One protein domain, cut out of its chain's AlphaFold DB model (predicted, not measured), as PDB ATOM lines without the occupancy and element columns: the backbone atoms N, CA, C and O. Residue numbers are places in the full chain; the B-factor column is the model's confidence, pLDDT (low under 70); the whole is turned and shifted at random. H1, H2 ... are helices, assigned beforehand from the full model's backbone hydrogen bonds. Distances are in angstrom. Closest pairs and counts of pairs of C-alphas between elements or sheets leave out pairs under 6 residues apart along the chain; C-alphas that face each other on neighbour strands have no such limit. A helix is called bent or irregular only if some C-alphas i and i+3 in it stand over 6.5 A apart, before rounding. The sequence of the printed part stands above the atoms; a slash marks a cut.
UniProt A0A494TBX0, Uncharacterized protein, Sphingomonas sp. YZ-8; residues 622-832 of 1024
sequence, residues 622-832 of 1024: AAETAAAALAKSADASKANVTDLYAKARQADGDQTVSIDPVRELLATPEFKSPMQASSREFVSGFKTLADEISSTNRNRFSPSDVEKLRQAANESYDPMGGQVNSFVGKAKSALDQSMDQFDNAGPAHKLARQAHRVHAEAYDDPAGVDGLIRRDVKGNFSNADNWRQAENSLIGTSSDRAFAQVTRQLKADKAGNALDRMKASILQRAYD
ATOM      1  N   ALA A 622      40.276  60.555  90.988       93.50
ATOM      2  CA  ALA A 622      41.148  59.722  91.810       93.50
ATOM      3  C   ALA A 622      42.530  60.355  92.036       93.50
ATOM      4  O   ALA A 622      43.074  60.250  93.136       93.50
ATOM      5  N   ALA A 623      43.079  61.047  91.032       91.88
ATOM      6  CA  ALA A 623      44.329  61.790  91.177       91.88
ATOM      7  C   ALA A 623      44.135  63.059  92.017       91.88
ATOM      8  O   ALA A 623      44.962  63.335  92.879       91.88
ATOM      9  N   GLU A 624      43.024  63.774  91.830       93.62
ATOM     10  CA  GLU A 624      42.664  64.946  92.637       93.62
ATOM     11  C   GLU A 624      42.434  64.584  94.112       93.62
ATOM     12  O   GLU A 624      42.997  65.216  95.004       93.62
ATOM     13  N   THR A 625      41.681  63.513  94.388       94.81
ATOM     14  CA  THR A 625      41.430  63.029  95.757       94.81
ATOM     15  C   THR A 625      42.731  62.583  96.433       94.81
ATOM     16  O   THR A 625      42.948  62.879  97.611       94.81
ATOM     17  N   ALA A 626      43.627  61.915  95.696       94.19
ATOM     18  CA  ALA A 626      44.956  61.549  96.183       94.19
ATOM     19  C   ALA A 626      45.843  62.777  96.450       94.19
ATOM     20  O   ALA A 626      46.469  62.850  97.508       94.19
ATOM     21  N   ALA A 627      45.856  63.760  95.545       92.75
ATOM     22  CA  ALA A 627      46.598  65.006  95.711       92.75
ATOM     23  C   ALA A 627      46.106  65.807  96.925       92.75
ATOM     24  O   ALA A 627      46.910  66.220  97.756       92.75
ATOM     25  N   ALA A 628      44.790  65.970  97.074       94.44
ATOM     26  CA  ALA A 628      44.180  66.670  98.200       94.44
ATOM     27  C   ALA A 628      44.479  65.984  99.544       94.44
ATOM     28  O   ALA A 628      44.786  66.662 100.527       94.44
ATOM     29  N   ALA A 629      44.438  64.647  99.592       96.00
ATOM     30  CA  ALA A 629      44.766  63.884 100.793       96.00
ATOM     31  C   ALA A 629      46.253  64.000 101.176       96.00
ATOM     32  O   ALA A 629      46.561  64.341 102.320       96.00
ATOM     33  N   LEU A 630      47.163  63.776 100.220       94.31
ATOM     34  CA  LEU A 630      48.608  63.875 100.448       94.31
ATOM     35  C   LEU A 630      49.027  65.299 100.808       94.31
ATOM     36  O   LEU A 630      49.771  65.488 101.762       94.31
ATOM     37  N   ALA A 631      48.511  66.312 100.107       93.12
ATOM     38  CA  ALA A 631      48.848  67.704 100.381       93.12
ATOM     39  C   ALA A 631      48.345  68.160 101.757       93.12
ATOM     40  O   ALA A 631      49.051  68.883 102.448       93.12
ATOM     41  N   LYS A 632      47.175  67.682 102.205       95.25
ATOM     42  CA  LYS A 632      46.690  67.923 103.573       95.25
ATOM     43  C   LYS A 632      47.621  67.315 104.630       95.25
ATOM     44  O   LYS A 632      47.840  67.939 105.669       95.25
ATOM     45  N   SER A 633      48.157  66.116 104.391       93.44
ATOM     46  CA  SER A 633      49.100  65.481 105.324       93.44
ATOM     47  C   SER A 633      50.488  66.134 105.268       93.44
ATOM     48  O   SER A 633      51.101  66.366 106.310       93.44
ATOM     49  N   ALA A 634      50.936  66.561 104.082       92.56
ATOM     50  CA  ALA A 634      52.132  67.379 103.896       92.56
ATOM     51  C   ALA A 634      52.023  68.720 104.645       92.56
ATOM     52  O   ALA A 634      52.910  69.042 105.431       92.56
ATOM     53  N   ASP A 635      50.918  69.458 104.488       90.88
ATOM     54  CA  ASP A 635      50.656  70.719 105.198       90.88
ATOM     55  C   ASP A 635      50.702  70.520 106.726       90.88
ATOM     56  O   ASP A 635      51.370  71.274 107.439       90.88
ATOM     57  N   ALA A 636      50.051  69.470 107.244       93.19
ATOM     58  CA  ALA A 636      50.058  69.141 108.672       93.19
ATOM     59  C   ALA A 636      51.453  68.722 109.183       93.19
ATOM     60  O   ALA A 636      51.867  69.103 110.281       93.19
ATOM     61  N   SER A 637      52.201  67.970 108.375       92.50
ATOM     62  CA  SER A 637      53.575  67.556 108.661       92.50
ATOM     63  C   SER A 637      54.531  68.763 108.684       92.50
ATOM     64  O   SER A 637      55.285  68.923 109.646       92.50
ATOM     65  N   LYS A 638      54.420  69.683 107.714       89.50
ATOM     66  CA  LYS A 638      55.182  70.944 107.636       89.50
ATOM     67  C   LYS A 638      54.849  71.899 108.786       89.50
ATOM     68  O   LYS A 638      55.743  72.557 109.327       89.50
ATOM     69  N   ALA A 639      53.585  71.935 109.215       90.81
ATOM     70  CA  ALA A 639      53.168  72.652 110.416       90.81
ATOM     71  C   ALA A 639      53.840  72.074 111.675       90.81
ATOM     72  O   ALA A 639      54.480  72.825 112.404       90.81
ATOM     73  N   ASN A 640      53.805  70.752 111.885       92.81
ATOM     74  CA  ASN A 640      54.494  70.102 113.010       92.81
ATOM     75  C   ASN A 640      56.017  70.353 113.009       92.81
ATOM     76  O   ASN A 640      56.595  70.619 114.060       92.81
ATOM     77  N   VAL A 641      56.667  70.328 111.841       88.31
ATOM     78  CA  VAL A 641      58.093  70.682 111.702       88.31
ATOM     79  C   VAL A 641      58.351  72.132 112.131       88.31
ATOM     80  O   VAL A 641      59.280  72.400 112.893       88.31
ATOM     81  N   THR A 642      57.498  73.063 111.703       87.06
ATOM     82  CA  THR A 642      57.592  74.488 112.057       87.06
ATOM     83  C   THR A 642      57.390  74.707 113.560       87.06
ATOM     84  O   THR A 642      58.150  75.444 114.191       87.06
ATOM     85  N   ASP A 643      56.425  74.006 114.154       89.88
ATOM     86  CA  ASP A 643      56.144  73.980 115.591       89.88
ATOM     87  C   ASP A 643      57.326  73.442 116.407       89.88
ATOM     88  O   ASP A 643      57.667  73.989 117.458       89.88
ATOM     89  N   LEU A 644      57.978  72.378 115.928       90.38
ATOM     90  CA  LEU A 644      59.165  71.811 116.564       90.38
ATOM     91  C   LEU A 644      60.360  72.766 116.475       90.38
ATOM     92  O   LEU A 644      61.035  72.952 117.483       90.38
ATOM     93  N   TYR A 645      60.583  73.454 115.349       86.62
ATOM     94  CA  TYR A 645      61.601  74.512 115.266       86.62
ATOM     95  C   TYR A 645      61.254  75.761 116.097       86.62
ATOM     96  O   TYR A 645      62.154  76.461 116.562       86.62
ATOM     97  N   ALA A 646      59.974  76.074 116.320       87.62
ATOM     98  CA  ALA A 646      59.569  77.136 117.244       87.62
ATOM     99  C   ALA A 646      59.883  76.759 118.704       87.62
ATOM    100  O   ALA A 646      60.513  77.539 119.418       87.62
ATOM    101  N   LYS A 647      59.535  75.533 119.118       89.94
ATOM    102  CA  LYS A 647      59.854  74.977 120.447       89.94
ATOM    103  C   LYS A 647      61.367  74.835 120.653       89.94
ATOM    104  O   LYS A 647      61.872  75.165 121.721       89.94
ATOM    105  N   ALA A 648      62.108  74.425 119.624       87.44
ATOM    106  CA  ALA A 648      63.562  74.298 119.674       87.44
ATOM    107  C   ALA A 648      64.269  75.644 119.889       87.44
ATOM    108  O   ALA A 648      65.172  75.723 120.718       87.44
ATOM    109  N   ARG A 649      63.810  76.721 119.237       86.19
ATOM    110  CA  ARG A 649      64.317  78.084 119.487       86.19
ATOM    111  C   ARG A 649      63.994  78.605 120.889       86.19
ATOM    112  O   ARG A 649      64.787  79.348 121.456       86.19
ATOM    113  N   GLN A 650      62.862  78.200 121.468       89.75
ATOM    114  CA  GLN A 650      62.512  78.532 122.856       89.75
ATOM    115  C   GLN A 650      63.350  77.755 123.887       89.75
ATOM    116  O   GLN A 650      63.648  78.298 124.946       89.75
ATOM    117  N   ALA A 651      63.726  76.506 123.589       90.12
ATOM    118  CA  ALA A 651      64.452  75.626 124.510       90.12
ATOM    119  C   ALA A 651      65.984  75.766 124.424       90.12
ATOM    120  O   ALA A 651      66.647  75.908 125.448       90.12
ATOM    121  N   ASP A 652      66.542  75.747 123.210       82.94
ATOM    122  CA  ASP A 652      67.991  75.753 122.960       82.94
ATOM    123  C   ASP A 652      68.527  77.160 122.594       82.94
ATOM    124  O   ASP A 652      69.731  77.332 122.380       82.94
ATOM    125  N   GLY A 653      67.637  78.156 122.484       81.88
ATOM    126  CA  GLY A 653      67.901  79.483 121.915       81.88
ATOM    127  C   GLY A 653      67.888  79.505 120.379       81.88
ATOM    128  O   GLY A 653      67.782  78.463 119.729       81.88
ATOM    129  N   ASP A 654      68.048  80.693 119.782       76.75
ATOM    130  CA  ASP A 654      68.348  80.842 118.346       76.75
ATOM    131  C   ASP A 654      69.777  80.348 118.056       76.75
ATOM    132  O   ASP A 654      70.740  81.109 117.926       76.75
ATOM    133  N   GLN A 655      69.906  79.025 117.988       76.69
ATOM    134  CA  GLN A 655      71.080  78.339 117.476       76.69
ATOM    135  C   GLN A 655      71.248  78.711 115.999       76.69
ATOM    136  O   GLN A 655      70.293  78.692 115.221       76.69
ATOM    137  N   THR A 656      72.474  79.044 115.603       81.81
ATOM    138  CA  THR A 656      72.783  79.446 114.228       81.81
ATOM    139  C   THR A 656      73.905  78.598 113.663       81.81
ATOM    140  O   THR A 656      74.996  78.588 114.239       81.81
ATOM    141  N   VAL A 657      73.674  77.953 112.523       81.94
ATOM    142  CA  VAL A 657      74.715  77.177 111.832       81.94
ATOM    143  C   VAL A 657      75.619  78.061 110.991       81.94
ATOM    144  O   VAL A 657      75.231  79.163 110.579       81.94
ATOM    145  N   SER A 658      76.830  77.560 110.727       83.94
ATOM    146  CA  SER A 658      77.661  78.167 109.703       83.94
ATOM    147  C   SER A 658      77.149  77.805 108.314       83.94
ATOM    148  O   SER A 658      76.601  76.728 108.056       83.94
ATOM    149  N   ILE A 659      77.371  78.736 107.399       87.19
ATOM    150  CA  ILE A 659      76.942  78.654 106.004       87.19
ATOM    151  C   ILE A 659      78.121  78.337 105.084       87.19
ATOM    152  O   ILE A 659      78.012  78.434 103.865       87.19
ATOM    153  N   ASP A 660      79.261  77.971 105.674       90.88
ATOM    154  CA  ASP A 660      80.497  77.697 104.953       90.88
ATOM    155  C   ASP A 660      80.351  76.561 103.922       90.88
ATOM    156  O   ASP A 660      80.787  76.797 102.802       90.88
ATOM    157  N   PRO A 661      79.628  75.442 104.155       93.38
ATOM    158  CA  PRO A 661      79.338  74.467 103.093       93.38
ATOM    159  C   PRO A 661      78.611  75.076 101.880       93.38
ATOM    160  O   PRO A 661      78.951  74.802 100.729       93.38
ATOM    161  N   VAL A 662      77.641  75.968 102.116       92.62
ATOM    162  CA  VAL A 662      76.908  76.682 101.052       92.62
ATOM    163  C   VAL A 662      77.819  77.689 100.334       92.62
ATOM    164  O   VAL A 662      77.738  77.843  99.115       92.62
ATOM    165  N   ARG A 663      78.731  78.348 101.060       93.19
ATOM    166  CA  ARG A 663      79.731  79.268 100.491       93.19
ATOM    167  C   ARG A 663      80.808  78.553  99.692       93.19
ATOM    168  O   ARG A 663      81.160  79.033  98.622       93.19
ATOM    169  N   GLU A 664      81.313  77.429 100.184       95.19
ATOM    170  CA  GLU A 664      82.260  76.555  99.491       95.19
ATOM    171  C   GLU A 664      81.644  76.056  98.184       95.19
ATOM    172  O   GLU A 664      82.270  76.170  97.128       95.19
ATOM    173  N   LEU A 665      80.376  75.630  98.223       95.56
ATOM    174  CA  LEU A 665      79.626  75.249  97.032       95.56
ATOM    175  C   LEU A 665      79.500  76.405  96.027       95.56
ATOM    176  O   LEU A 665      79.878  76.251  94.864       95.56
ATOM    177  N   LEU A 666      79.035  77.578  96.471       95.19
ATOM    178  CA  LEU A 666      78.951  78.796  95.651       95.19
ATOM    179  C   LEU A 666      80.329  79.290  95.167       95.19
ATOM    180  O   LEU A 666      80.423  80.012  94.172       95.19
ATOM    181  N   ALA A 667      81.412  78.893  95.839       96.06
ATOM    182  CA  ALA A 667      82.782  79.182  95.447       96.06
ATOM    183  C   ALA A 667      83.361  78.178  94.431       96.06
ATOM    184  O   ALA A 667      84.424  78.467  93.865       96.06
ATOM    185  N   THR A 668      82.697  77.051  94.150       96.38
ATOM    186  CA  THR A 668      83.152  76.100  93.122       96.38
ATOM    187  C   THR A 668      83.170  76.736  91.721       96.38
ATOM    188  O   THR A 668      82.343  77.603  91.418       96.38
ATOM    189  N   PRO A 669      84.078  76.312  90.817       96.12
ATOM    190  CA  PRO A 669      84.080  76.785  89.429       96.12
ATOM    191  C   PRO A 669      82.765  76.502  88.689       96.12
ATOM    192  O   PRO A 669      82.354  77.292  87.843       96.12
ATOM    193  N   GLU A 670      82.094  75.399  89.034       93.69
ATOM    194  CA  GLU A 670      80.823  74.980  88.439       93.69
ATOM    195  C   GLU A 670      79.696  75.975  88.748       93.69
ATOM    196  O   GLU A 670      79.008  76.417  87.831       93.69
ATOM    197  N   PHE A 671      79.527  76.364  90.021       94.12
ATOM    198  CA  PHE A 671      78.518  77.351  90.433       94.12
ATOM    199  C   PHE A 671      78.891  78.776  90.000       94.12
ATOM    200  O   PHE A 671      78.008  79.582  89.720       94.12
ATOM    201  N   LYS A 672      80.185  79.096  89.880       94.44
ATOM    202  CA  LYS A 672      80.641  80.394  89.353       94.44
ATOM    203  C   LYS A 672      80.334  80.589  87.865       94.44
ATOM    204  O   LYS A 672      80.079  81.722  87.464       94.44
ATOM    205  N   SER A 673      80.340  79.516  87.070       93.44
ATOM    206  CA  SER A 673      80.127  79.579  85.617       93.44
ATOM    207  C   SER A 673      79.233  78.444  85.072       93.44
ATOM    208  O   SER A 673      79.707  77.632  84.270       93.44
ATOM    209  N   PRO A 674      77.933  78.372  85.430       91.50
ATOM    210  CA  PRO A 674      77.046  77.335  84.909       91.50
ATOM    211  C   PRO A 674      76.875  77.445  83.384       91.50
ATOM    212  O   PRO A 674      76.635  78.527  82.837       91.50
ATOM    213  N   MET A 675      76.991  76.317  82.676       92.00
ATOM    214  CA  MET A 675      77.002  76.300  81.204       92.00
ATOM    215  C   MET A 675      75.600  76.460  80.598       92.00
ATOM    216  O   MET A 675      75.435  77.181  79.609       92.00
ATOM    217  N   GLN A 676      74.584  75.836  81.197       92.56
ATOM    218  CA  GLN A 676      73.186  75.934  80.764       92.56
ATOM    219  C   GLN A 676      72.492  77.184  81.333       92.56
ATOM    220  O   GLN A 676      72.833  77.664  82.413       92.56
ATOM    221  N   ALA A 677      71.513  77.725  80.597       91.94
ATOM    222  CA  ALA A 677      70.812  78.955  80.978       91.94
ATOM    223  C   ALA A 677      69.999  78.793  82.275       91.94
ATOM    224  O   ALA A 677      70.186  79.584  83.196       91.94
ATOM    225  N   SER A 678      69.211  77.719  82.390       88.19
ATOM    226  CA  SER A 678      68.468  77.356  83.608       88.19
ATOM    227  C   SER A 678      69.381  77.179  84.825       88.19
ATOM    228  O   SER A 678      69.056  77.611  85.925       88.19
ATOM    229  N   SER A 679      70.577  76.610  84.635       91.88
ATOM    230  CA  SER A 679      71.571  76.485  85.707       91.88
ATOM    231  C   SER A 679      72.164  77.833  86.137       91.88
ATOM    232  O   SER A 679      72.455  78.006  87.316       91.88
ATOM    233  N   ARG A 680      72.313  78.808  85.224       94.25
ATOM    234  CA  ARG A 680      72.700  80.183  85.596       94.25
ATOM    235  C   ARG A 680      71.593  80.894  86.362       94.25
ATOM    236  O   ARG A 680      71.889  81.567  87.342       94.25
ATOM    237  N   GLU A 681      70.349  80.735  85.926       92.00
ATOM    238  CA  GLU A 681      69.177  81.325  86.573       92.00
ATOM    239  C   GLU A 681      68.999  80.787  87.999       92.00
ATOM    240  O   GLU A 681      68.997  81.582  88.941       92.00
ATOM    241  N   PHE A 682      69.008  79.458  88.178       94.12
ATOM    242  CA  PHE A 682      68.977  78.829  89.501       94.12
ATOM    243  C   PHE A 682      70.103  79.338  90.409       94.12
ATOM    244  O   PHE A 682      69.833  79.843  91.497       94.12
ATOM    245  N   VAL A 683      71.366  79.238  89.975       95.06
ATOM    246  CA  VAL A 683      72.498  79.605  90.841       95.06
ATOM    247  C   VAL A 683      72.509  81.106  91.146       95.06
ATOM    248  O   VAL A 683      72.847  81.491  92.264       95.06
ATOM    249  N   SER A 684      72.078  81.961  90.212       94.81
ATOM    250  CA  SER A 684      71.919  83.397  90.465       94.81
ATOM    251  C   SER A 684      70.830  83.680  91.505       94.81
ATOM    252  O   SER A 684      71.067  84.464  92.426       94.81
ATOM    253  N   GLY A 685      69.660  83.040  91.403       94.06
ATOM    254  CA  GLY A 685      68.571  83.190  92.373       94.06
ATOM    255  C   GLY A 685      68.954  82.666  93.759       94.06
ATOM    256  O   GLY A 685      68.881  83.397  94.746       94.06
ATOM    257  N   PHE A 686      69.468  81.436  93.820       94.44
ATOM    258  CA  PHE A 686      69.916  80.784  95.051       94.44
ATOM    259  C   PHE A 686      71.031  81.569  95.759       94.44
ATOM    260  O   PHE A 686      70.967  81.778  96.970       94.44
ATOM    261  N   LYS A 687      72.019  82.079  95.008       95.00
ATOM    262  CA  LYS A 687      73.059  82.961  95.556       95.00
ATOM    263  C   LYS A 687      72.470  84.264  96.101       95.00
ATOM    264  O   LYS A 687      72.874  84.690  97.177       95.00
ATOM    265  N   THR A 688      71.531  84.883  95.382       95.19
ATOM    266  CA  THR A 688      70.906  86.148  95.809       95.19
ATOM    267  C   THR A 688      70.172  85.974  97.138       95.19
ATOM    268  O   THR A 688      70.399  86.756  98.057       95.19
ATOM    269  N   LEU A 689      69.387  84.901  97.281       93.44
ATOM    270  CA  LEU A 689      68.701  84.567  98.531       93.44
ATOM    271  C   LEU A 689      69.691  84.258  99.672       93.44
ATOM    272  O   LEU A 689      69.492  84.694 100.804       93.44
ATOM    273  N   ALA A 690      70.790  83.548  99.386       93.38
ATOM    274  CA  ALA A 690      71.816  83.252 100.387       93.38
ATOM    275  C   ALA A 690      72.552  84.520 100.864       93.38
ATOM    276  O   ALA A 690      72.810  84.666 102.061       93.38
ATOM    277  N   ASP A 691      72.857  85.451  99.955       92.81
ATOM    278  CA  ASP A 691      73.463  86.747 100.282       92.81
ATOM    279  C   ASP A 691      72.494  87.640 101.080       92.81
ATOM    280  O   ASP A 691      72.908  88.251 102.067       92.81
ATOM    281  N   GLU A 692      71.209  87.683 100.702       92.19
ATOM    282  CA  GLU A 692      70.153  88.428 101.406       92.19
ATOM    283  C   GLU A 692      70.072  87.995 102.874       92.19
ATOM    284  O   GLU A 692      70.306  88.804 103.778       92.19
ATOM    285  N   ILE A 693      69.874  86.695 103.114       88.69
ATOM    286  CA  ILE A 693      69.834  86.105 104.457       88.69
ATOM    287  C   ILE A 693      71.153  86.366 105.207       88.69
ATOM    288  O   ILE A 693      71.143  86.767 106.377       88.69
ATOM    289  N   SER A 694      72.306  86.178 104.548       89.06
ATOM    290  CA  SER A 694      73.629  86.386 105.159       89.06
ATOM    291  C   SER A 694      73.842  87.841 105.584       89.06
ATOM    292  O   SER A 694      74.532  88.083 106.580       89.06
ATOM    293  N   SER A 695      73.247  88.798 104.865       89.12
ATOM    294  CA  SER A 695      73.291  90.224 105.194       89.12
ATOM    295  C   SER A 695      72.419  90.569 106.405       89.12
ATOM    296  O   SER A 695      72.878  91.288 107.294       89.12
ATOM    297  N   THR A 696      71.208  90.003 106.499       87.31
ATOM    298  CA  THR A 696      70.284  90.238 107.620       87.31
ATOM    299  C   THR A 696      70.834  89.660 108.924       87.31
ATOM    300  O   THR A 696      70.900  90.357 109.938       87.31
ATOM    301  N   ASN A 697      71.305  88.410 108.891       81.06
ATOM    302  CA  ASN A 697      71.640  87.646 110.094       81.06
ATOM    303  C   ASN A 697      73.153  87.578 110.390       81.06
ATOM    304  O   ASN A 697      73.610  86.707 111.123       81.06
ATOM    305  N   ARG A 698      73.959  88.514 109.862       84.75
ATOM    306  CA  ARG A 698      75.414  88.628 110.125       84.75
ATOM    307  C   ARG A 698      76.195  87.321 109.881       84.75
ATOM    308  O   ARG A 698      76.957  86.881 110.742       84.75
ATOM    309  N   ASN A 699      76.049  86.725 108.695       78.69
ATOM    310  CA  ASN A 699      76.730  85.483 108.278       78.69
ATOM    311  C   ASN A 699      76.337  84.208 109.056       78.69
ATOM    312  O   ASN A 699      77.113  83.255 109.096       78.69
ATOM    313  N   ARG A 700      75.157  84.185 109.677       80.75
ATOM    314  CA  ARG A 700      74.630  83.070 110.475       80.75
ATOM    315  C   ARG A 700      73.214  82.744 110.008       80.75
ATOM    316  O   ARG A 700      72.419  83.666 109.879       80.75
ATOM    317  N   PHE A 701      72.878  81.479 109.762       86.19
ATOM    318  CA  PHE A 701      71.510  81.100 109.368       86.19
ATOM    319  C   PHE A 701      70.756  80.455 110.534       86.19
ATOM    320  O   PHE A 701      71.301  79.603 111.241       86.19
ATOM    321  N   SER A 702      69.491  80.847 110.711       82.38
ATOM    322  CA  SER A 702      68.528  80.094 111.525       82.38
ATOM    323  C   SER A 702      68.077  78.829 110.774       82.38
ATOM    324  O   SER A 702      68.201  78.790 109.543       82.38
ATOM    325  N   PRO A 703      67.483  77.813 111.436       76.44
ATOM    326  CA  PRO A 703      66.938  76.645 110.734       76.44
ATOM    327  C   PRO A 703      65.925  77.042 109.646       76.44
ATOM    328  O   PRO A 703      65.941  76.512 108.538       76.44
ATOM    329  N   SER A 704      65.096  78.050 109.937       75.25
ATOM    330  CA  SER A 704      64.118  78.624 109.008       75.25
ATOM    331  C   SER A 704      64.727  79.329 107.794       75.25
ATOM    332  O   SER A 704      64.036  79.499 106.795       75.25
ATOM    333  N   ASP A 705      65.990  79.748 107.847       86.06
ATOM    334  CA  ASP A 705      66.661  80.367 106.703       86.06
ATOM    335  C   ASP A 705      67.296  79.329 105.776       86.06
ATOM    336  O   ASP A 705      67.195  79.443 104.554       86.06
ATOM    337  N   VAL A 706      67.885  78.279 106.360       84.62
ATOM    338  CA  VAL A 706      68.351  77.109 105.605       84.62
ATOM    339  C   VAL A 706      67.176  76.464 104.861       84.62
ATOM    340  O   VAL A 706      67.318  76.077 103.703       84.62
ATOM    341  N   GLU A 707      65.989  76.438 105.474       77.50
ATOM    342  CA  GLU A 707      64.782  75.902 104.840       77.50
ATOM    343  C   GLU A 707      64.227  76.783 103.707       77.50
ATOM    344  O   GLU A 707      63.806  76.245 102.685       77.50
ATOM    345  N   LYS A 708      64.293  78.123 103.797       83.38
ATOM    346  CA  LYS A 708      63.970  79.001 102.645       83.38
ATOM    347  C   LYS A 708      64.855  78.681 101.440       83.38
ATOM    348  O   LYS A 708      64.373  78.624 100.313       83.38
ATOM    349  N   LEU A 709      66.146  78.444 101.681       89.56
ATOM    350  CA  LEU A 709      67.098  78.054 100.640       89.56
ATOM    351  C   LEU A 709      66.820  76.644 100.104       89.56
ATOM    352  O   LEU A 709      66.889  76.443  98.891       89.56
ATOM    353  N   ARG A 710      66.443  75.686 100.964       85.62
ATOM    354  CA  ARG A 710      66.002  74.347 100.535       85.62
ATOM    355  C   ARG A 710      64.761  74.440  99.650       85.62
ATOM    356  O   ARG A 710      64.729  73.809  98.596       85.62
ATOM    357  N   GLN A 711      63.785  75.266 100.026       80.69
ATOM    358  CA  GLN A 711      62.571  75.473  99.243       80.69
ATOM    359  C   GLN A 711      62.878  76.131  97.887       80.69
ATOM    360  O   GLN A 711      62.431  75.618  96.867       80.69
ATOM    361  N   ALA A 712      63.720  77.168  97.833       85.25
ATOM    362  CA  ALA A 712      64.146  77.774  96.564       85.25
ATOM    363  C   ALA A 712      64.908  76.786  95.650       85.25
ATOM    364  O   ALA A 712      64.796  76.845  94.421       85.25
ATOM    365  N   ALA A 713      65.659  75.842  96.230       88.00
ATOM    366  CA  ALA A 713      66.278  74.742  95.491       88.00
ATOM    367  C   ALA A 713      65.245  73.705  94.997       88.00
ATOM    368  O   ALA A 713      65.333  73.287  93.845       88.00
ATOM    369  N   ASN A 714      64.246  73.338  95.811       81.06
ATOM    370  CA  ASN A 714      63.122  72.475  95.405       81.06
ATOM    371  C   ASN A 714      62.308  73.095  94.258       81.06
ATOM    372  O   ASN A 714      62.041  72.434  93.259       81.06
ATOM    373  N   GLU A 715      61.939  74.373  94.365       81.38
ATOM    374  CA  GLU A 715      61.149  75.087  93.350       81.38
ATOM    375  C   GLU A 715      61.869  75.128  91.990       81.38
ATOM    376  O   GLU A 715      61.226  75.002  90.944       81.38
ATOM    377  N   SER A 716      63.204  75.199  92.022       83.44
ATOM    378  CA  SER A 716      64.098  75.172  90.858       83.44
ATOM    379  C   SER A 716      64.386  73.765  90.303       83.44
ATOM    380  O   SER A 716      65.153  73.633  89.347       83.44
ATOM    381  N   TYR A 717      63.806  72.708  90.883       81.38
ATOM    382  CA  TYR A 717      63.904  71.347  90.358       81.38
ATOM    383  C   TYR A 717      62.937  71.142  89.182       81.38
ATOM    384  O   TYR A 717      61.716  71.299  89.313       81.38
ATOM    385  N   ASP A 718      63.496  70.729  88.045       76.12
ATOM    386  CA  ASP A 718      62.783  70.379  86.816       76.12
ATOM    387  C   ASP A 718      63.002  68.881  86.540       76.12
ATOM    388  O   ASP A 718      64.146  68.480  86.324       76.12
ATOM    389  N   PRO A 719      61.962  68.026  86.486       57.19
ATOM    390  CA  PRO A 719      62.110  66.598  86.186       57.19
ATOM    391  C   PRO A 719      62.897  66.262  84.902       57.19
ATOM    392  O   PRO A 719      63.435  65.161  84.803       57.19
ATOM    393  N   MET A 720      62.998  67.191  83.942       64.75
ATOM    394  CA  MET A 720      63.770  67.058  82.697       64.75
ATOM    395  C   MET A 720      65.085  67.867  82.692       64.75
ATOM    396  O   MET A 720      65.867  67.772  81.745       64.75
ATOM    397  N   GLY A 721      65.368  68.636  83.748       69.62
ATOM    398  CA  GLY A 721      66.265  69.802  83.745       69.62
ATOM    399  C   GLY A 721      67.776  69.561  83.634       69.62
ATOM    400  O   GLY A 721      68.561  70.494  83.825       69.62
ATOM    401  N   GLY A 722      68.219  68.338  83.334       82.88
ATOM    402  CA  GLY A 722      69.613  68.033  82.993       82.88
ATOM    403  C   GLY A 722      70.630  68.492  84.046       82.88
ATOM    404  O   GLY A 722      70.732  67.893  85.117       82.88
ATOM    405  N   GLN A 723      71.410  69.541  83.744       85.62
ATOM    406  CA  GLN A 723      72.389  70.069  84.702       85.62
ATOM    407  C   GLN A 723      71.737  70.726  85.924       85.62
ATOM    408  O   GLN A 723      72.312  70.613  87.006       85.62
ATOM    409  N   VAL A 724      70.568  71.378  85.803       89.31
ATOM    410  CA  VAL A 724      69.992  72.157  86.921       89.31
ATOM    411  C   VAL A 724      69.733  71.273  88.141       89.31
ATOM    412  O   VAL A 724      70.072  71.660  89.251       89.31
ATOM    413  N   ASN A 725      69.308  70.025  87.932       86.94
ATOM    414  CA  ASN A 725      69.092  69.053  89.007       86.94
ATOM    415  C   ASN A 725      70.391  68.629  89.707       86.94
ATOM    416  O   ASN A 725      70.364  68.285  90.885       86.94
ATOM    417  N   SER A 726      71.540  68.678  89.021       89.25
ATOM    418  CA  SER A 726      72.847  68.460  89.656       89.25
ATOM    419  C   SER A 726      73.249  69.652  90.527       89.25
ATOM    420  O   SER A 726      73.763  69.453  91.626       89.25
ATOM    421  N   PHE A 727      72.959  70.880  90.084       91.94
ATOM    422  CA  PHE A 727      73.139  72.083  90.900       91.94
ATOM    423  C   PHE A 727      72.190  72.084  92.113       91.94
ATOM    424  O   PHE A 727      72.654  72.262  93.235       91.94
ATOM    425  N   VAL A 728      70.898  71.797  91.925       91.00
ATOM    426  CA  VAL A 728      69.900  71.665  93.005       91.00
ATOM    427  C   VAL A 728      70.281  70.557  93.990       91.00
ATOM    428  O   VAL A 728      70.257  70.781  95.196       91.00
ATOM    429  N   GLY A 729      70.697  69.384  93.504       87.38
ATOM    430  CA  GLY A 729      71.136  68.274  94.354       87.38
ATOM    431  C   GLY A 729      72.360  68.629  95.201       87.38
ATOM    432  O   GLY A 729      72.357  68.394  96.406       87.38
ATOM    433  N   LYS A 730      73.374  69.276  94.611       93.00
ATOM    434  CA  LYS A 730      74.538  69.776  95.361       93.00
ATOM    435  C   LYS A 730      74.149  70.873  96.361       93.00
ATOM    436  O   LYS A 730      74.676  70.884  97.469       93.00
ATOM    437  N   ALA A 731      73.215  71.759  96.002       93.62
ATOM    438  CA  ALA A 731      72.691  72.790  96.897       93.62
ATOM    439  C   ALA A 731      71.962  72.180  98.103       93.62
ATOM    440  O   ALA A 731      72.271  72.564  99.228       93.62
ATOM    441  N   LYS A 732      71.098  71.171  97.893       89.69
ATOM    442  CA  LYS A 732      70.532  70.346  98.975       89.69
ATOM    443  C   LYS A 732      71.640  69.780  99.860       89.69
ATOM    444  O   LYS A 732      71.650  70.081 101.043       89.69
ATOM    445  N   SER A 733      72.626  69.077  99.294       86.31
ATOM    446  CA  SER A 733      73.713  68.467 100.077       86.31
ATOM    447  C   SER A 733      74.528  69.466 100.908       86.31
ATOM    448  O   SER A 733      74.908  69.142 102.028       86.31
ATOM    449  N   ALA A 734      74.784  70.679 100.407       91.50
ATOM    450  CA  ALA A 734      75.472  71.716 101.180       91.50
ATOM    451  C   ALA A 734      74.588  72.318 102.286       91.50
ATOM    452  O   ALA A 734      75.082  72.612 103.372       91.50
ATOM    453  N   LEU A 735      73.281  72.469 102.041       89.94
ATOM    454  CA  LEU A 735      72.318  72.858 103.074       89.94
ATOM    455  C   LEU A 735      72.183  71.759 104.137       89.94
ATOM    456  O   LEU A 735      72.201  72.075 105.320       89.94
ATOM    457  N   ASP A 736      72.128  70.487 103.740       84.12
ATOM    458  CA  ASP A 736      72.102  69.325 104.635       84.12
ATOM    459  C   ASP A 736      73.384  69.251 105.481       84.12
ATOM    460  O   ASP A 736      73.299  69.179 106.701       84.12
ATOM    461  N   GLN A 737      74.570  69.423 104.883       86.06
ATOM    462  CA  GLN A 737      75.840  69.499 105.619       86.06
ATOM    463  C   GLN A 737      75.901  70.702 106.583       86.06
ATOM    464  O   GLN A 737      76.498  70.608 107.658       86.06
ATOM    465  N   SER A 738      75.275  71.834 106.238       85.62
ATOM    466  CA  SER A 738      75.056  72.942 107.177       85.62
ATOM    467  C   SER A 738      74.066  72.560 108.288       85.62
ATOM    468  O   SER A 738      74.297  72.914 109.441       85.62
ATOM    469  N   MET A 739      73.004  71.804 107.992       80.06
ATOM    470  CA  MET A 739      72.031  71.322 108.983       80.06
ATOM    471  C   MET A 739      72.592  70.242 109.907       80.06
ATOM    472  O   MET A 739      72.169  70.164 111.059       80.06
ATOM    473  N   ASP A 740      73.555  69.438 109.470       79.12
ATOM    474  CA  ASP A 740      74.233  68.460 110.326       79.12
ATOM    475  C   ASP A 740      75.112  69.154 111.384       79.12
ATOM    476  O   ASP A 740      75.334  68.607 112.463       79.12
ATOM    477  N   GLN A 741      75.510  70.420 111.188       77.88
ATOM    478  CA  GLN A 741      76.150  71.205 112.256       77.88
ATOM    479  C   GLN A 741      75.202  71.460 113.447       77.88
ATOM    480  O   GLN A 741      75.678  71.543 114.585       77.88
ATOM    481  N   PHE A 742      73.874  71.485 113.235       70.88
ATOM    482  CA  PHE A 742      72.886  71.482 114.326       70.88
ATOM    483  C   PHE A 742      72.855  70.148 115.108       70.88
ATOM    484  O   PHE A 742      72.168  70.084 116.126       70.88
ATOM    485  N   ASP A 743      73.601  69.093 114.745       67.38
ATOM    486  CA  ASP A 743      73.802  67.948 115.658       67.38
ATOM    487  C   ASP A 743      74.697  68.290 116.863       67.38
ATOM    488  O   ASP A 743      74.769  67.510 117.814       67.38
ATOM    489  N   ASN A 744      75.285  69.489 116.891       69.75
ATOM    490  CA  ASN A 744      75.865  70.091 118.096       69.75
ATOM    491  C   ASN A 744      74.897  71.044 118.823       69.75
ATOM    492  O   ASN A 744      75.168  71.440 119.954       69.75
ATOM    493  N   ALA A 745      73.769  71.402 118.201       67.19
ATOM    494  CA  ALA A 745      72.683  72.105 118.875       67.19
ATOM    495  C   ALA A 745      71.868  71.139 119.752       67.19
ATOM    496  O   ALA A 745      72.012  69.911 119.682       67.19
ATOM    497  N   GLY A 746      71.035  71.716 120.618       81.12
ATOM    498  CA  GLY A 746      70.338  70.982 121.668       81.12
ATOM    499  C   GLY A 746      69.338  69.928 121.170       81.12
ATOM    500  O   GLY A 746      69.025  69.830 119.977       81.12
ATOM    501  N   PRO A 747      68.842  69.078 122.087       86.00
ATOM    502  CA  PRO A 747      68.015  67.924 121.739       86.00
ATOM    503  C   PRO A 747      66.709  68.309 121.028       86.00
ATOM    504  O   PRO A 747      66.211  67.523 120.221       86.00
ATOM    505  N   ALA A 748      66.180  69.519 121.245       87.31
ATOM    506  CA  ALA A 748      64.987  69.982 120.542       87.31
ATOM    507  C   ALA A 748      65.272  70.289 119.057       87.31
ATOM    508  O   ALA A 748      64.489  69.888 118.194       87.31
ATOM    509  N   HIS A 749      66.425  70.887 118.721       82.88
ATOM    510  CA  HIS A 749      66.864  71.047 117.322       82.88
ATOM    511  C   HIS A 749      67.143  69.712 116.610       82.88
ATOM    512  O   HIS A 749      67.021  69.635 115.383       82.88
ATOM    513  N   LYS A 750      67.507  68.652 117.347       84.75
ATOM    514  CA  LYS A 750      67.633  67.287 116.795       84.75
ATOM    515  C   LYS A 750      66.268  66.690 116.458       84.75
ATOM    516  O   LYS A 750      66.076  66.222 115.339       84.75
ATOM    517  N   LEU A 751      65.305  66.791 117.377       87.12
ATOM    518  CA  LEU A 751      63.933  66.325 117.157       87.12
ATOM    519  C   LEU A 751      63.250  67.060 115.989       87.12
ATOM    520  O   LEU A 751      62.612  66.425 115.152       87.12
ATOM    521  N   ALA A 752      63.433  68.381 115.885       88.12
ATOM    522  CA  ALA A 752      62.894  69.178 114.782       88.12
ATOM    523  C   ALA A 752      63.455  68.745 113.413       88.12
ATOM    524  O   ALA A 752      62.687  68.543 112.472       88.12
ATOM    525  N   ARG A 753      64.773  68.508 113.308       84.00
ATOM    526  CA  ARG A 753      65.395  67.990 112.074       84.00
ATOM    527  C   ARG A 753      65.047  66.534 111.782       84.00
ATOM    528  O   ARG A 753      64.936  66.175 110.617       84.00
ATOM    529  N   GLN A 754      64.821  65.695 112.794       86.69
ATOM    530  CA  GLN A 754      64.306  64.341 112.575       86.69
ATOM    531  C   GLN A 754      62.899  64.381 111.962       86.69
ATOM    532  O   GLN A 754      62.658  63.711 110.961       86.69
ATOM    533  N   ALA A 755      61.998  65.209 112.502       89.00
ATOM    534  CA  ALA A 755      60.668  65.409 111.926       89.00
ATOM    535  C   ALA A 755      60.729  66.012 110.509       89.00
ATOM    536  O   ALA A 755      59.932  65.638 109.652       89.00
ATOM    537  N   HIS A 756      61.689  66.904 110.244       85.50
ATOM    538  CA  HIS A 756      61.905  67.496 108.921       85.50
ATOM    539  C   HIS A 756      62.441  66.497 107.891       85.50
ATOM    540  O   HIS A 756      61.917  66.450 106.783       85.50
ATOM    541  N   ARG A 757      63.400  65.634 108.258       84.62
ATOM    542  CA  ARG A 757      63.844  64.526 107.395       84.62
ATOM    543  C   ARG A 757      62.686  63.578 107.075       84.62
ATOM    544  O   ARG A 757      62.464  63.286 105.908       84.62
ATOM    545  N   VAL A 758      61.869  63.214 108.068       86.69
ATOM    546  CA  VAL A 758      60.647  62.410 107.854       86.69
ATOM    547  C   VAL A 758      59.631  63.118 106.942       86.69
ATOM    548  O   VAL A 758      58.992  62.456 106.132       86.69
ATOM    549  N   HIS A 759      59.494  64.446 107.022       88.69
ATOM    550  CA  HIS A 759      58.656  65.226 106.103       88.69
ATOM    551  C   HIS A 759      59.190  65.177 104.660       88.69
ATOM    552  O   HIS A 759      58.455  64.816 103.742       88.69
ATOM    553  N   ALA A 760      60.479  65.467 104.461       84.44
ATOM    554  CA  ALA A 760      61.102  65.460 103.140       84.44
ATOM    555  C   ALA A 760      61.093  64.058 102.496       84.44
ATOM    556  O   ALA A 760      60.715  63.916 101.334       84.44
ATOM    557  N   GLU A 761      61.402  63.010 103.270       82.81
ATOM    558  CA  GLU A 761      61.348  61.601 102.847       82.81
ATOM    559  C   GLU A 761      59.929  61.102 102.510       82.81
ATOM    560  O   GLU A 761      59.793  60.093 101.813       82.81
ATOM    561  N   ALA A 762      58.881  61.785 102.989       84.62
ATOM    562  CA  ALA A 762      57.477  61.438 102.758       84.62
ATOM    563  C   ALA A 762      56.818  62.239 101.619       84.62
ATOM    564  O   ALA A 762      55.970  61.686 100.914       84.62
ATOM    565  N   TYR A 763      57.208  63.505 101.416       88.25
ATOM    566  CA  TYR A 763      56.495  64.432 100.523       88.25
ATOM    567  C   TYR A 763      57.374  65.122  99.465       88.25
ATOM    568  O   TYR A 763      56.989  65.116  98.296       88.25
ATOM    569  N   ASP A 764      58.541  65.660  99.839       79.19
ATOM    570  CA  ASP A 764      59.381  66.480  98.942       79.19
ATOM    571  C   ASP A 764      60.256  65.648  97.986       79.19
ATOM    572  O   ASP A 764      60.378  65.957  96.803       79.19
ATOM    573  N   ASP A 765      60.917  64.609  98.506       75.19
ATOM    574  CA  ASP A 765      61.887  63.790  97.766       75.19
ATOM    575  C   ASP A 765      61.286  62.527  97.085       75.19
ATOM    576  O   ASP A 765      61.889  62.012  96.131       75.19
ATOM    577  N   PRO A 766      60.114  61.984  97.487       75.88
ATOM    578  CA  PRO A 766      59.449  60.911  96.749       75.88
ATOM    579  C   PRO A 766      58.958  61.306  95.355       75.88
ATOM    580  O   PRO A 766      57.979  62.035  95.185       75.88
ATOM    581  N   ALA A 767      59.580  60.708  94.336       74.56
ATOM    582  CA  ALA A 767      59.143  60.818  92.949       74.56
ATOM    583  C   ALA A 767      57.636  60.524  92.819       74.56
ATOM    584  O   ALA A 767      57.174  59.442  93.173       74.56
ATOM    585  N   GLY A 768      56.877  61.485  92.292       79.50
ATOM    586  CA  GLY A 768      55.430  61.370  92.093       79.50
ATOM    587  C   GLY A 768      54.549  61.720  93.298       79.50
ATOM    588  O   GLY A 768      53.345  61.823  93.091       79.50
ATOM    589  N   VAL A 769      55.098  61.950  94.501       83.81
ATOM    590  CA  VAL A 769      54.340  62.601  95.590       83.81
ATOM    591  C   VAL A 769      54.381  64.113  95.385       83.81
ATOM    592  O   VAL A 769      53.333  64.672  95.075       83.81
ATOM    593  N   ASP A 770      55.571  64.738  95.416       82.75
ATOM    594  CA  ASP A 770      55.783  66.157  95.056       82.75
ATOM    595  C   ASP A 770      55.032  66.515  93.766       82.75
ATOM    596  O   ASP A 770      54.092  67.302  93.787       82.75
ATOM    597  N   GLY A 771      55.349  65.840  92.658       83.12
ATOM    598  CA  GLY A 771      54.737  66.111  91.353       83.12
ATOM    599  C   GLY A 771      53.214  65.914  91.271       83.12
ATOM    600  O   GLY A 771      52.627  66.297  90.262       83.12
ATOM    601  N   LEU A 772      52.570  65.339  92.295       85.88
ATOM    602  CA  LEU A 772      51.112  65.258  92.427       85.88
ATOM    603  C   LEU A 772      50.551  66.365  93.342       85.88
ATOM    604  O   LEU A 772      49.487  66.902  93.035       85.88
ATOM    605  N   ILE A 773      51.259  66.726  94.422       90.00
ATOM    606  CA  ILE A 773      50.833  67.738  95.411       90.00
ATOM    607  C   ILE A 773      51.338  69.161  95.135       90.00
ATOM    608  O   ILE A 773      50.861  70.094  95.782       90.00
ATOM    609  N   ARG A 774      52.290  69.343  94.208       85.75
ATOM    610  CA  ARG A 774      52.944  70.621  93.889       85.75
ATOM    611  C   ARG A 774      51.908  71.710  93.616       85.75
ATOM    612  O   ARG A 774      50.972  71.520  92.836       85.75
ATOM    613  N   ARG A 775      52.078  72.860  94.272       83.56
ATOM    614  CA  ARG A 775      51.187  74.023  94.158       83.56
ATOM    615  C   ARG A 775      51.838  75.158  93.362       83.56
ATOM    616  O   ARG A 775      53.062  75.263  93.307       83.56
ATOM    617  N   ASP A 776      51.012  75.992  92.737       83.12
ATOM    618  CA  ASP A 776      51.407  77.260  92.124       83.12
ATOM    619  C   ASP A 776      51.595  78.363  93.186       83.12
ATOM    620  O   ASP A 776      51.300  78.187  94.371       83.12
ATOM    621  N   VAL A 777      52.035  79.548  92.752       75.31
ATOM    622  CA  VAL A 777      52.227  80.730  93.621       75.31
ATOM    623  C   VAL A 777      50.930  81.296  94.230       75.31
ATOM    624  O   VAL A 777      50.983  82.266  94.980       75.31
ATOM    625  N   LYS A 778      49.763  80.726  93.906       79.75
ATOM    626  CA  LYS A 778      48.449  81.074  94.468       79.75
ATOM    627  C   LYS A 778      47.911  79.979  95.406       79.75
ATOM    628  O   LYS A 778      46.861  80.178  96.009       79.75
ATOM    629  N   GLY A 779      48.601  78.840  95.526       81.62
ATOM    630  CA  GLY A 779      48.180  77.682  96.317       81.62
ATOM    631  C   GLY A 779      47.313  76.656  95.572       81.62
ATOM    632  O   GLY A 779      46.913  75.666  96.185       81.62
ATOM    633  N   ASN A 780      47.041  76.834  94.276       86.44
ATOM    634  CA  ASN A 780      46.340  75.835  93.459       86.44
ATOM    635  C   ASN A 780      47.289  74.685  93.118       86.44
ATOM    636  O   ASN A 780      48.475  74.920  92.926       86.44
ATOM    637  N   PHE A 781      46.796  73.460  92.943       85.25
ATOM    638  CA  PHE A 781      47.627  72.378  92.404       85.25
ATOM    639  C   PHE A 781      48.101  72.697  90.978       85.25
ATOM    640  O   PHE A 781      47.292  73.061  90.127       85.25
ATOM    641  N   SER A 782      49.386  72.482  90.674       83.00
ATOM    642  CA  SER A 782      49.947  72.715  89.329       83.00
ATOM    643  C   SER A 782      49.330  71.814  88.250       83.00
ATOM    644  O   SER A 782      49.479  72.076  87.061       83.00
ATOM    645  N   ASN A 783      48.639  70.753  88.674       80.00
ATOM    646  CA  ASN A 783      47.952  69.787  87.825       80.00
ATOM    647  C   ASN A 783      46.434  70.028  87.718       80.00
ATOM    648  O   ASN A 783      45.769  69.221  87.075       80.00
ATOM    649  N   ALA A 784      45.877  71.084  88.330       79.00
ATOM    650  CA  ALA A 784      44.424  71.275  88.460       79.00
ATOM    651  C   ALA A 784      43.673  71.241  87.113       79.00
ATOM    652  O   ALA A 784      42.683  70.525  86.973       79.00
ATOM    653  N   ASP A 785      44.199  71.915  86.087       82.25
ATOM    654  CA  ASP A 785      43.620  71.916  84.732       82.25
ATOM    655  C   ASP A 785      43.743  70.556  84.007       82.25
ATOM    656  O   ASP A 785      43.141  70.343  82.955       82.25
ATOM    657  N   ASN A 786      44.555  69.632  84.535       86.31
ATOM    658  CA  ASN A 786      45.014  68.418  83.860       86.31
ATOM    659  C   ASN A 786      44.975  67.160  84.753       86.31
ATOM    660  O   ASN A 786      45.724  66.208  84.508       86.31
ATOM    661  N   TRP A 787      44.073  67.081  85.742       85.12
ATOM    662  CA  TRP A 787      43.955  65.904  86.621       85.12
ATOM    663  C   TRP A 787      43.809  64.577  85.867       85.12
ATOM    664  O   TRP A 787      44.397  63.573  86.263       85.12
ATOM    665  N   ARG A 788      43.120  64.569  84.719       83.81
ATOM    666  CA  ARG A 788      43.040  63.405  83.820       83.81
ATOM    667  C   ARG A 788      44.410  62.948  83.303       83.81
ATOM    668  O   ARG A 788      44.634  61.749  83.135       83.81
ATOM    669  N   GLN A 789      45.323  63.873  83.009       85.81
ATOM    670  CA  GLN A 789      46.683  63.545  82.576       85.81
ATOM    671  C   GLN A 789      47.543  63.104  83.766       85.81
ATOM    672  O   GLN A 789      48.301  62.146  83.626       85.81
ATOM    673  N   ALA A 790      47.375  63.722  84.940       80.81
ATOM    674  CA  ALA A 790      48.014  63.276  86.178       80.81
ATOM    675  C   ALA A 790      47.588  61.843  86.554       80.81
ATOM    676  O   ALA A 790      48.442  61.012  86.845       80.81
ATOM    677  N   GLU A 791      46.299  61.510  86.445       86.06
ATOM    678  CA  GLU A 791      45.750  60.163  86.650       86.06
ATOM    679  C   GLU A 791      46.295  59.151  85.632       86.06
ATOM    680  O   GLU A 791      46.788  58.085  86.011       86.06
ATOM    681  N   ASN A 792      46.270  59.487  84.337       86.12
ATOM    682  CA  ASN A 792      46.818  58.611  83.297       86.12
ATOM    683  C   ASN A 792      48.334  58.423  83.423       86.12
ATOM    684  O   ASN A 792      48.825  57.337  83.116       86.12
ATOM    685  N   SER A 793      49.057  59.432  83.914       80.88
ATOM    686  CA  SER A 793      50.468  59.314  84.269       80.88
ATOM    687  C   SER A 793      50.643  58.383  85.469       80.88
ATOM    688  O   SER A 793      51.283  57.338  85.348       80.88
ATOM    689  N   LEU A 794      49.999  58.693  86.599       80.81
ATOM    690  CA  LEU A 794      50.079  57.944  87.853       80.81
ATOM    691  C   LEU A 794      49.767  56.456  87.646       80.81
ATOM    692  O   LEU A 794      50.559  55.613  88.060       80.81
ATOM    693  N   ILE A 795      48.689  56.122  86.940       84.75
ATOM    694  CA  ILE A 795      48.321  54.733  86.642       84.75
ATOM    695  C   ILE A 795      49.219  54.154  85.530       84.75
ATOM    696  O   ILE A 795      49.861  53.118  85.720       84.75
ATOM    697  N   GLY A 796      49.282  54.815  84.369       75.56
ATOM    698  CA  GLY A 796      49.698  54.199  83.103       75.56
ATOM    699  C   GLY A 796      51.150  54.394  82.655       75.56
ATOM    700  O   GLY A 796      51.624  53.575  81.874       75.56
ATOM    701  N   THR A 797      51.865  55.433  83.108       67.50
ATOM    702  CA  THR A 797      53.246  55.718  82.633       67.50
ATOM    703  C   THR A 797      54.252  56.067  83.729       67.50
ATOM    704  O   THR A 797      55.449  56.134  83.462       67.50
ATOM    705  N   SER A 798      53.801  56.284  84.965       63.44
ATOM    706  CA  SER A 798      54.665  56.495  86.128       63.44
ATOM    707  C   SER A 798      55.557  55.277  86.380       63.44
ATOM    708  O   SER A 798      55.184  54.140  86.066       63.44
ATOM    709  N   SER A 799      56.715  55.496  87.006       83.81
ATOM    710  CA  SER A 799      57.508  54.378  87.519       83.81
ATOM    711  C   SER A 799      56.750  53.648  88.634       83.81
ATOM    712  O   SER A 799      56.101  54.280  89.469       83.81
ATOM    713  N   ASP A 800      56.885  52.322  88.695       86.88
ATOM    714  CA  ASP A 800      56.327  51.502  89.783       86.88
ATOM    715  C   ASP A 800      56.742  52.020  91.166       86.88
ATOM    716  O   ASP A 800      55.946  51.994  92.101       86.88
ATOM    717  N   ARG A 801      57.968  52.549  91.282       85.50
ATOM    718  CA  ARG A 801      58.478  53.195  92.496       85.50
ATOM    719  C   ARG A 801      57.645  54.419  92.886       85.50
ATOM    720  O   ARG A 801      57.273  54.524  94.047       85.50
ATOM    721  N   ALA A 802      57.343  55.308  91.941       85.50
ATOM    722  CA  ALA A 802      56.569  56.518  92.207       85.50
ATOM    723  C   ALA A 802      55.140  56.192  92.666       85.50
ATOM    724  O   ALA A 802      54.684  56.685  93.696       85.50
ATOM    725  N   PHE A 803      54.467  55.279  91.959       90.12
ATOM    726  CA  PHE A 803      53.139  54.811  92.357       90.12
ATOM    727  C   PHE A 803      53.166  54.130  93.735       90.12
ATOM    728  O   PHE A 803      52.336  54.443  94.583       90.12
ATOM    729  N   ALA A 804      54.162  53.276  93.998       89.19
ATOM    730  CA  ALA A 804      54.326  52.621  95.292       89.19
ATOM    731  C   ALA A 804      54.648  53.602  96.437       89.19
ATOM    732  O   ALA A 804      54.282  53.325  97.579       89.19
ATOM    733  N   GLN A 805      55.314  54.733  96.164       89.00
ATOM    734  CA  GLN A 805      55.531  55.803  97.144       89.00
ATOM    735  C   GLN A 805      54.220  56.552  97.437       89.00
ATOM    736  O   GLN A 805      53.842  56.641  98.604       89.00
ATOM    737  N   VAL A 806      53.465  56.959  96.409       92.19
ATOM    738  CA  VAL A 806      52.121  57.563  96.547       92.19
ATOM    739  C   VAL A 806      51.175  56.665  97.353       92.19
ATOM    740  O   VAL A 806      50.603  57.106  98.351       92.19
ATOM    741  N   THR A 807      51.042  55.382  96.998       94.50
ATOM    742  CA  THR A 807      50.139  54.464  97.714       94.50
ATOM    743  C   THR A 807      50.633  54.092  99.110       94.50
ATOM    744  O   THR A 807      49.814  53.798  99.977       94.50
ATOM    745  N   ARG A 808      51.952  54.104  99.363       92.81
ATOM    746  CA  ARG A 808      52.507  53.935 100.717       92.81
ATOM    747  C   ARG A 808      52.154  55.129 101.596       92.81
ATOM    748  O   ARG A 808      51.698  54.918 102.714       92.81
ATOM    749  N   GLN A 809      52.336  56.348 101.091       93.75
ATOM    750  CA  GLN A 809      52.104  57.556 101.874       93.75
ATOM    751  C   GLN A 809      50.612  57.729 102.187       93.75
ATOM    752  O   GLN A 809      50.250  57.833 103.353       93.75
ATOM    753  N   LEU A 810      49.728  57.537 101.200       94.88
ATOM    754  CA  LEU A 810      48.274  57.479 101.421       94.88
ATOM    755  C   LEU A 810      47.851  56.426 102.469       94.88
ATOM    756  O   LEU A 810      46.895  56.650 103.214       94.88
ATOM    757  N   LYS A 811      48.549  55.282 102.556       94.88
ATOM    758  CA  LYS A 811      48.308  54.260 103.593       94.88
ATOM    759  C   LYS A 811      48.801  54.704 104.975       94.88
ATOM    760  O   LYS A 811      48.084  54.488 105.950       94.88
ATOM    761  N   ALA A 812      49.963  55.353 105.066       91.62
ATOM    762  CA  ALA A 812      50.473  55.932 106.314       91.62
ATOM    763  C   ALA A 812      49.558  57.054 106.846       91.62
ATOM    764  O   ALA A 812      49.216  57.070 108.029       91.62
ATOM    765  N   ASP A 813      49.070  57.910 105.944       92.75
ATOM    766  CA  ASP A 813      48.136  59.012 106.211       92.75
ATOM    767  C   ASP A 813      46.693  58.547 106.493       92.75
ATOM    768  O   ASP A 813      45.812  59.363 106.773       92.75
ATOM    769  N   LYS A 814      46.429  57.233 106.414       95.81
ATOM    770  CA  LYS A 814      45.102  56.605 106.570       95.81
ATOM    771  C   LYS A 814      44.042  57.178 105.615       95.81
ATOM    772  O   LYS A 814      42.849  57.190 105.921       95.81
ATOM    773  N   ALA A 815      44.465  57.617 104.431       96.00
ATOM    774  CA  ALA A 815      43.639  58.258 103.414       96.00
ATOM    775  C   ALA A 815      42.793  57.246 102.609       96.00
ATOM    776  O   ALA A 815      42.890  57.173 101.384       96.00
ATOM    777  N   GLY A 816      41.950  56.464 103.301       96.19
ATOM    778  CA  GLY A 816      41.136  55.381 102.724       96.19
ATOM    779  C   GLY A 816      40.383  55.797 101.458       96.19
ATOM    780  O   GLY A 816      40.646  55.252 100.394       96.19
ATOM    781  N   ASN A 817      39.583  56.866 101.528       96.19
ATOM    782  CA  ASN A 817      38.821  57.389 100.385       96.19
ATOM    783  C   ASN A 817      39.678  57.682  99.132       96.19
ATOM    784  O   ASN A 817      39.217  57.482  98.012       96.19
ATOM    785  N   ALA A 818      40.928  58.130  99.294       95.88
ATOM    786  CA  ALA A 818      41.829  58.361  98.164       95.88
ATOM    787  C   ALA A 818      42.352  57.045  97.564       95.88
ATOM    788  O   ALA A 818      42.388  56.895  96.344       95.88
ATOM    789  N   LEU A 819      42.709  56.075  98.413       96.75
ATOM    790  CA  LEU A 819      43.091  54.728  97.979       96.75
ATOM    791  C   LEU A 819      41.929  54.035  97.259       96.75
ATOM    792  O   LEU A 819      42.128  53.452  96.197       96.75
ATOM    793  N   ASP A 820      40.717  54.144  97.796       96.62
ATOM    794  CA  ASP A 820      39.516  53.545  97.221       96.62
ATOM    795  C   ASP A 820      39.150  54.218  95.891       96.62
ATOM    796  O   ASP A 820      38.962  53.526  94.891       96.62
ATOM    797  N   ARG A 821      39.222  55.553  95.784       95.56
ATOM    798  CA  ARG A 821      39.099  56.241  94.487       95.56
ATOM    799  C   ARG A 821      40.143  55.784  93.460       95.56
ATOM    800  O   ARG A 821      39.791  55.569  92.298       95.56
ATOM    801  N   MET A 822      41.396  55.559  93.866       95.88
ATOM    802  CA  MET A 822      42.421  54.972  92.988       95.88
ATOM    803  C   MET A 822      42.086  53.528  92.572       95.88
ATOM    804  O   MET A 822      42.291  53.176  91.408       95.88
ATOM    805  N   LYS A 823      41.538  52.702  93.475       97.25
ATOM    806  CA  LYS A 823      41.071  51.341  93.152       97.25
ATOM    807  C   LYS A 823      39.924  51.388  92.143       97.25
ATOM    808  O   LYS A 823      40.000  50.726  91.110       97.25
ATOM    809  N   ALA A 824      38.905  52.205  92.408       96.62
ATOM    810  CA  ALA A 824      37.736  52.375  91.553       96.62
ATOM    811  C   ALA A 824      38.114  52.850  90.142       96.62
ATOM    812  O   ALA A 824      37.602  52.302  89.171       96.62
ATOM    813  N   SER A 825      39.056  53.792  90.007       95.88
ATOM    814  CA  SER A 825      39.550  54.265  88.701       95.88
ATOM    815  C   SER A 825      40.238  53.149  87.906       95.88
ATOM    816  O   SER A 825      39.911  52.912  86.740       95.88
ATOM    817  N   ILE A 826      41.131  52.390  88.550       96.25
ATOM    818  CA  ILE A 826      41.826  51.247  87.936       96.25
ATOM    819  C   ILE A 826      40.838  50.170  87.464       96.25
ATOM    820  O   ILE A 826      40.960  49.660  86.348       96.25
ATOM    821  N   LEU A 827      39.846  49.848  88.294       97.06
ATOM    822  CA  LEU A 827      38.848  48.819  88.014       97.06
ATOM    823  C   LEU A 827      37.837  49.267  86.956       97.06
ATOM    824  O   LEU A 827      37.555  48.504  86.033       97.06
ATOM    825  N   GLN A 828      37.364  50.515  87.017       96.62
ATOM    826  CA  GLN A 828      36.507  51.087  85.981       96.62
ATOM    827  C   GLN A 828      37.231  51.108  84.638       96.62
ATOM    828  O   GLN A 828      36.664  50.697  83.636       96.62
ATOM    829  N   ARG A 829      38.501  51.526  84.602       95.38
ATOM    830  CA  ARG A 829      39.307  51.539  83.376       95.38
ATOM    831  C   ARG A 829      39.459  50.138  82.770       95.38
ATOM    832  O   ARG A 829      39.408  50.000  81.547       95.38
ATOM    833  N   ALA A 830      39.610  49.105  83.600       96.31
ATOM    834  CA  ALA A 830      39.646  47.716  83.149       96.31
ATOM    835  C   ALA A 830      38.270  47.219  82.662       96.31
ATOM    836  O   ALA A 830      38.198  46.580  81.611       96.31
ATOM    837  N   TYR A 831      37.179  47.563  83.353       96.69
ATOM    838  CA  TYR A 831      35.806  47.262  82.928       96.69
ATOM    839  C   TYR A 831      35.462  47.954  81.601       96.69
ATOM    840  O   TYR A 831      34.977  47.322  80.664       96.69
ATOM    841  N   ASP A 832      35.802  49.234  81.467       95.25
ATOM    842  CA  ASP A 832      35.686  50.030  80.249       95.25
ATOM    843  C   ASP A 832      36.505  49.434  79.099       95.25
ATOM    844  O   ASP A 832      36.127  49.582  77.940       95.25
TER     845      ASP A 832
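Overview. This is residues 622 to 832 of the 1024 residues of an uncharacterized protein of Sphingomonas sp. YZ-8 (UniProt A0A494TBX0). What is the main picture? The long helix H1 runs side by side with H7, running the other way, and the domain has a lobe near each end of this pair: at the first residues of H1 the helices H8, H9, H10 and H11 pack round it, and near its last residues begins an up-and-down bundle of H4, H5 and H6, with H2 packed on H6 and little H3 near H4. Residues 827 to 832 of H11 stick out at one end. What are the counts and the size? The printed part has 211 residues with eleven named helices, H1 to H11 in order along the chain, and no named strand; its class is all helix. The whole is compact, with a radius of gyration of the C-alphas of 19.1 A and spans of 62 by 44 by 28 A.

Along the chain. Where is the longest helix? H1, residues 622 to 652, begins at C-alpha 622 (41.148, 59.722, 91.810), ends at C-alpha 652 (67.991, 75.753, 122.960) and is 44.1 A long. Which helices come next? H2 is residues 660 to 667, H3 669 to 672, H4 677 to 696 with 28.9 A, H5 703 to 715, and H6 723 to 744 with 33.6 A. H7, residues 747 to 764, is 24.4 A long and irregular, but only just: C-alphas 761 and 764 are 6.6 A apart. Which helices close the printed part? H8 is residues 770 to 773, H9 784 to 796, H10 800 to 812, and H11 816 to 832, 23.7 A long and ending at C-alpha 832 (35.686, 50.030, 80.249). H9 is irregular, with C-alphas 785 and 788 8.6 A apart.

Arrangement. What touches H1? H1 is the hub, touching H7, H8, H9, H10 and H11. It runs opposite ways to H7 at a shallow tilt of 15 degrees, the closest C-alphas, of Ala 648 and Ala 748, being 4.6 A apart. What meets its first residues? With residues 622 to 629 alone H1 touches H11, closest at the C-alphas of Ala 622 and Arg 821, 4.8 A. With residues 622 to 624 alone it touches H9, about perpendicular at 79 degrees, closest at the C-alphas of Ala 623 and Glu 791, 5.0 A. H10 and H11 form a helical hairpin at a steep tilt of 41 degrees, closest at the C-alphas of Leu 810 and Leu 819, 6.8 A. How is the bundle built? H4, H5 and H6 form an up and down bundle, each running against the one before; the hairpin H4 and H5 is closest at the C-alphas of Phe 686 and Ala 712, 6.7 A, and the hairpin H5 and H6 at those of Ala 713 and Val 728, 5.4 A. H2 touches residues 730 to 738 of H6 alone, closest at the C-alphas of Pro 661 and Ala 734, 5.1 A. H1 is apart from H4 and from H6. How do the backbones run? In H1, H2, H4, H5, H7, H10 and H11 every O i to N i+4 pair is within hydrogen-bond range, against 14 of 18 in H6 and 7 of 9 in H9; H3 and H8 are too short for such a pair.

Size, cuts and confidence. How far does it reach? The two C-alphas farthest apart, those of Arg 698 and Tyr 831, are 63.4 A apart. Is the printed part whole, and are its links long? It has no cut, and no link is long. Where is confidence low? The mean pLDDT of the printed part is 87.3, and residues 719 to 721, 743 to 745 and 797 to 798 are under 70.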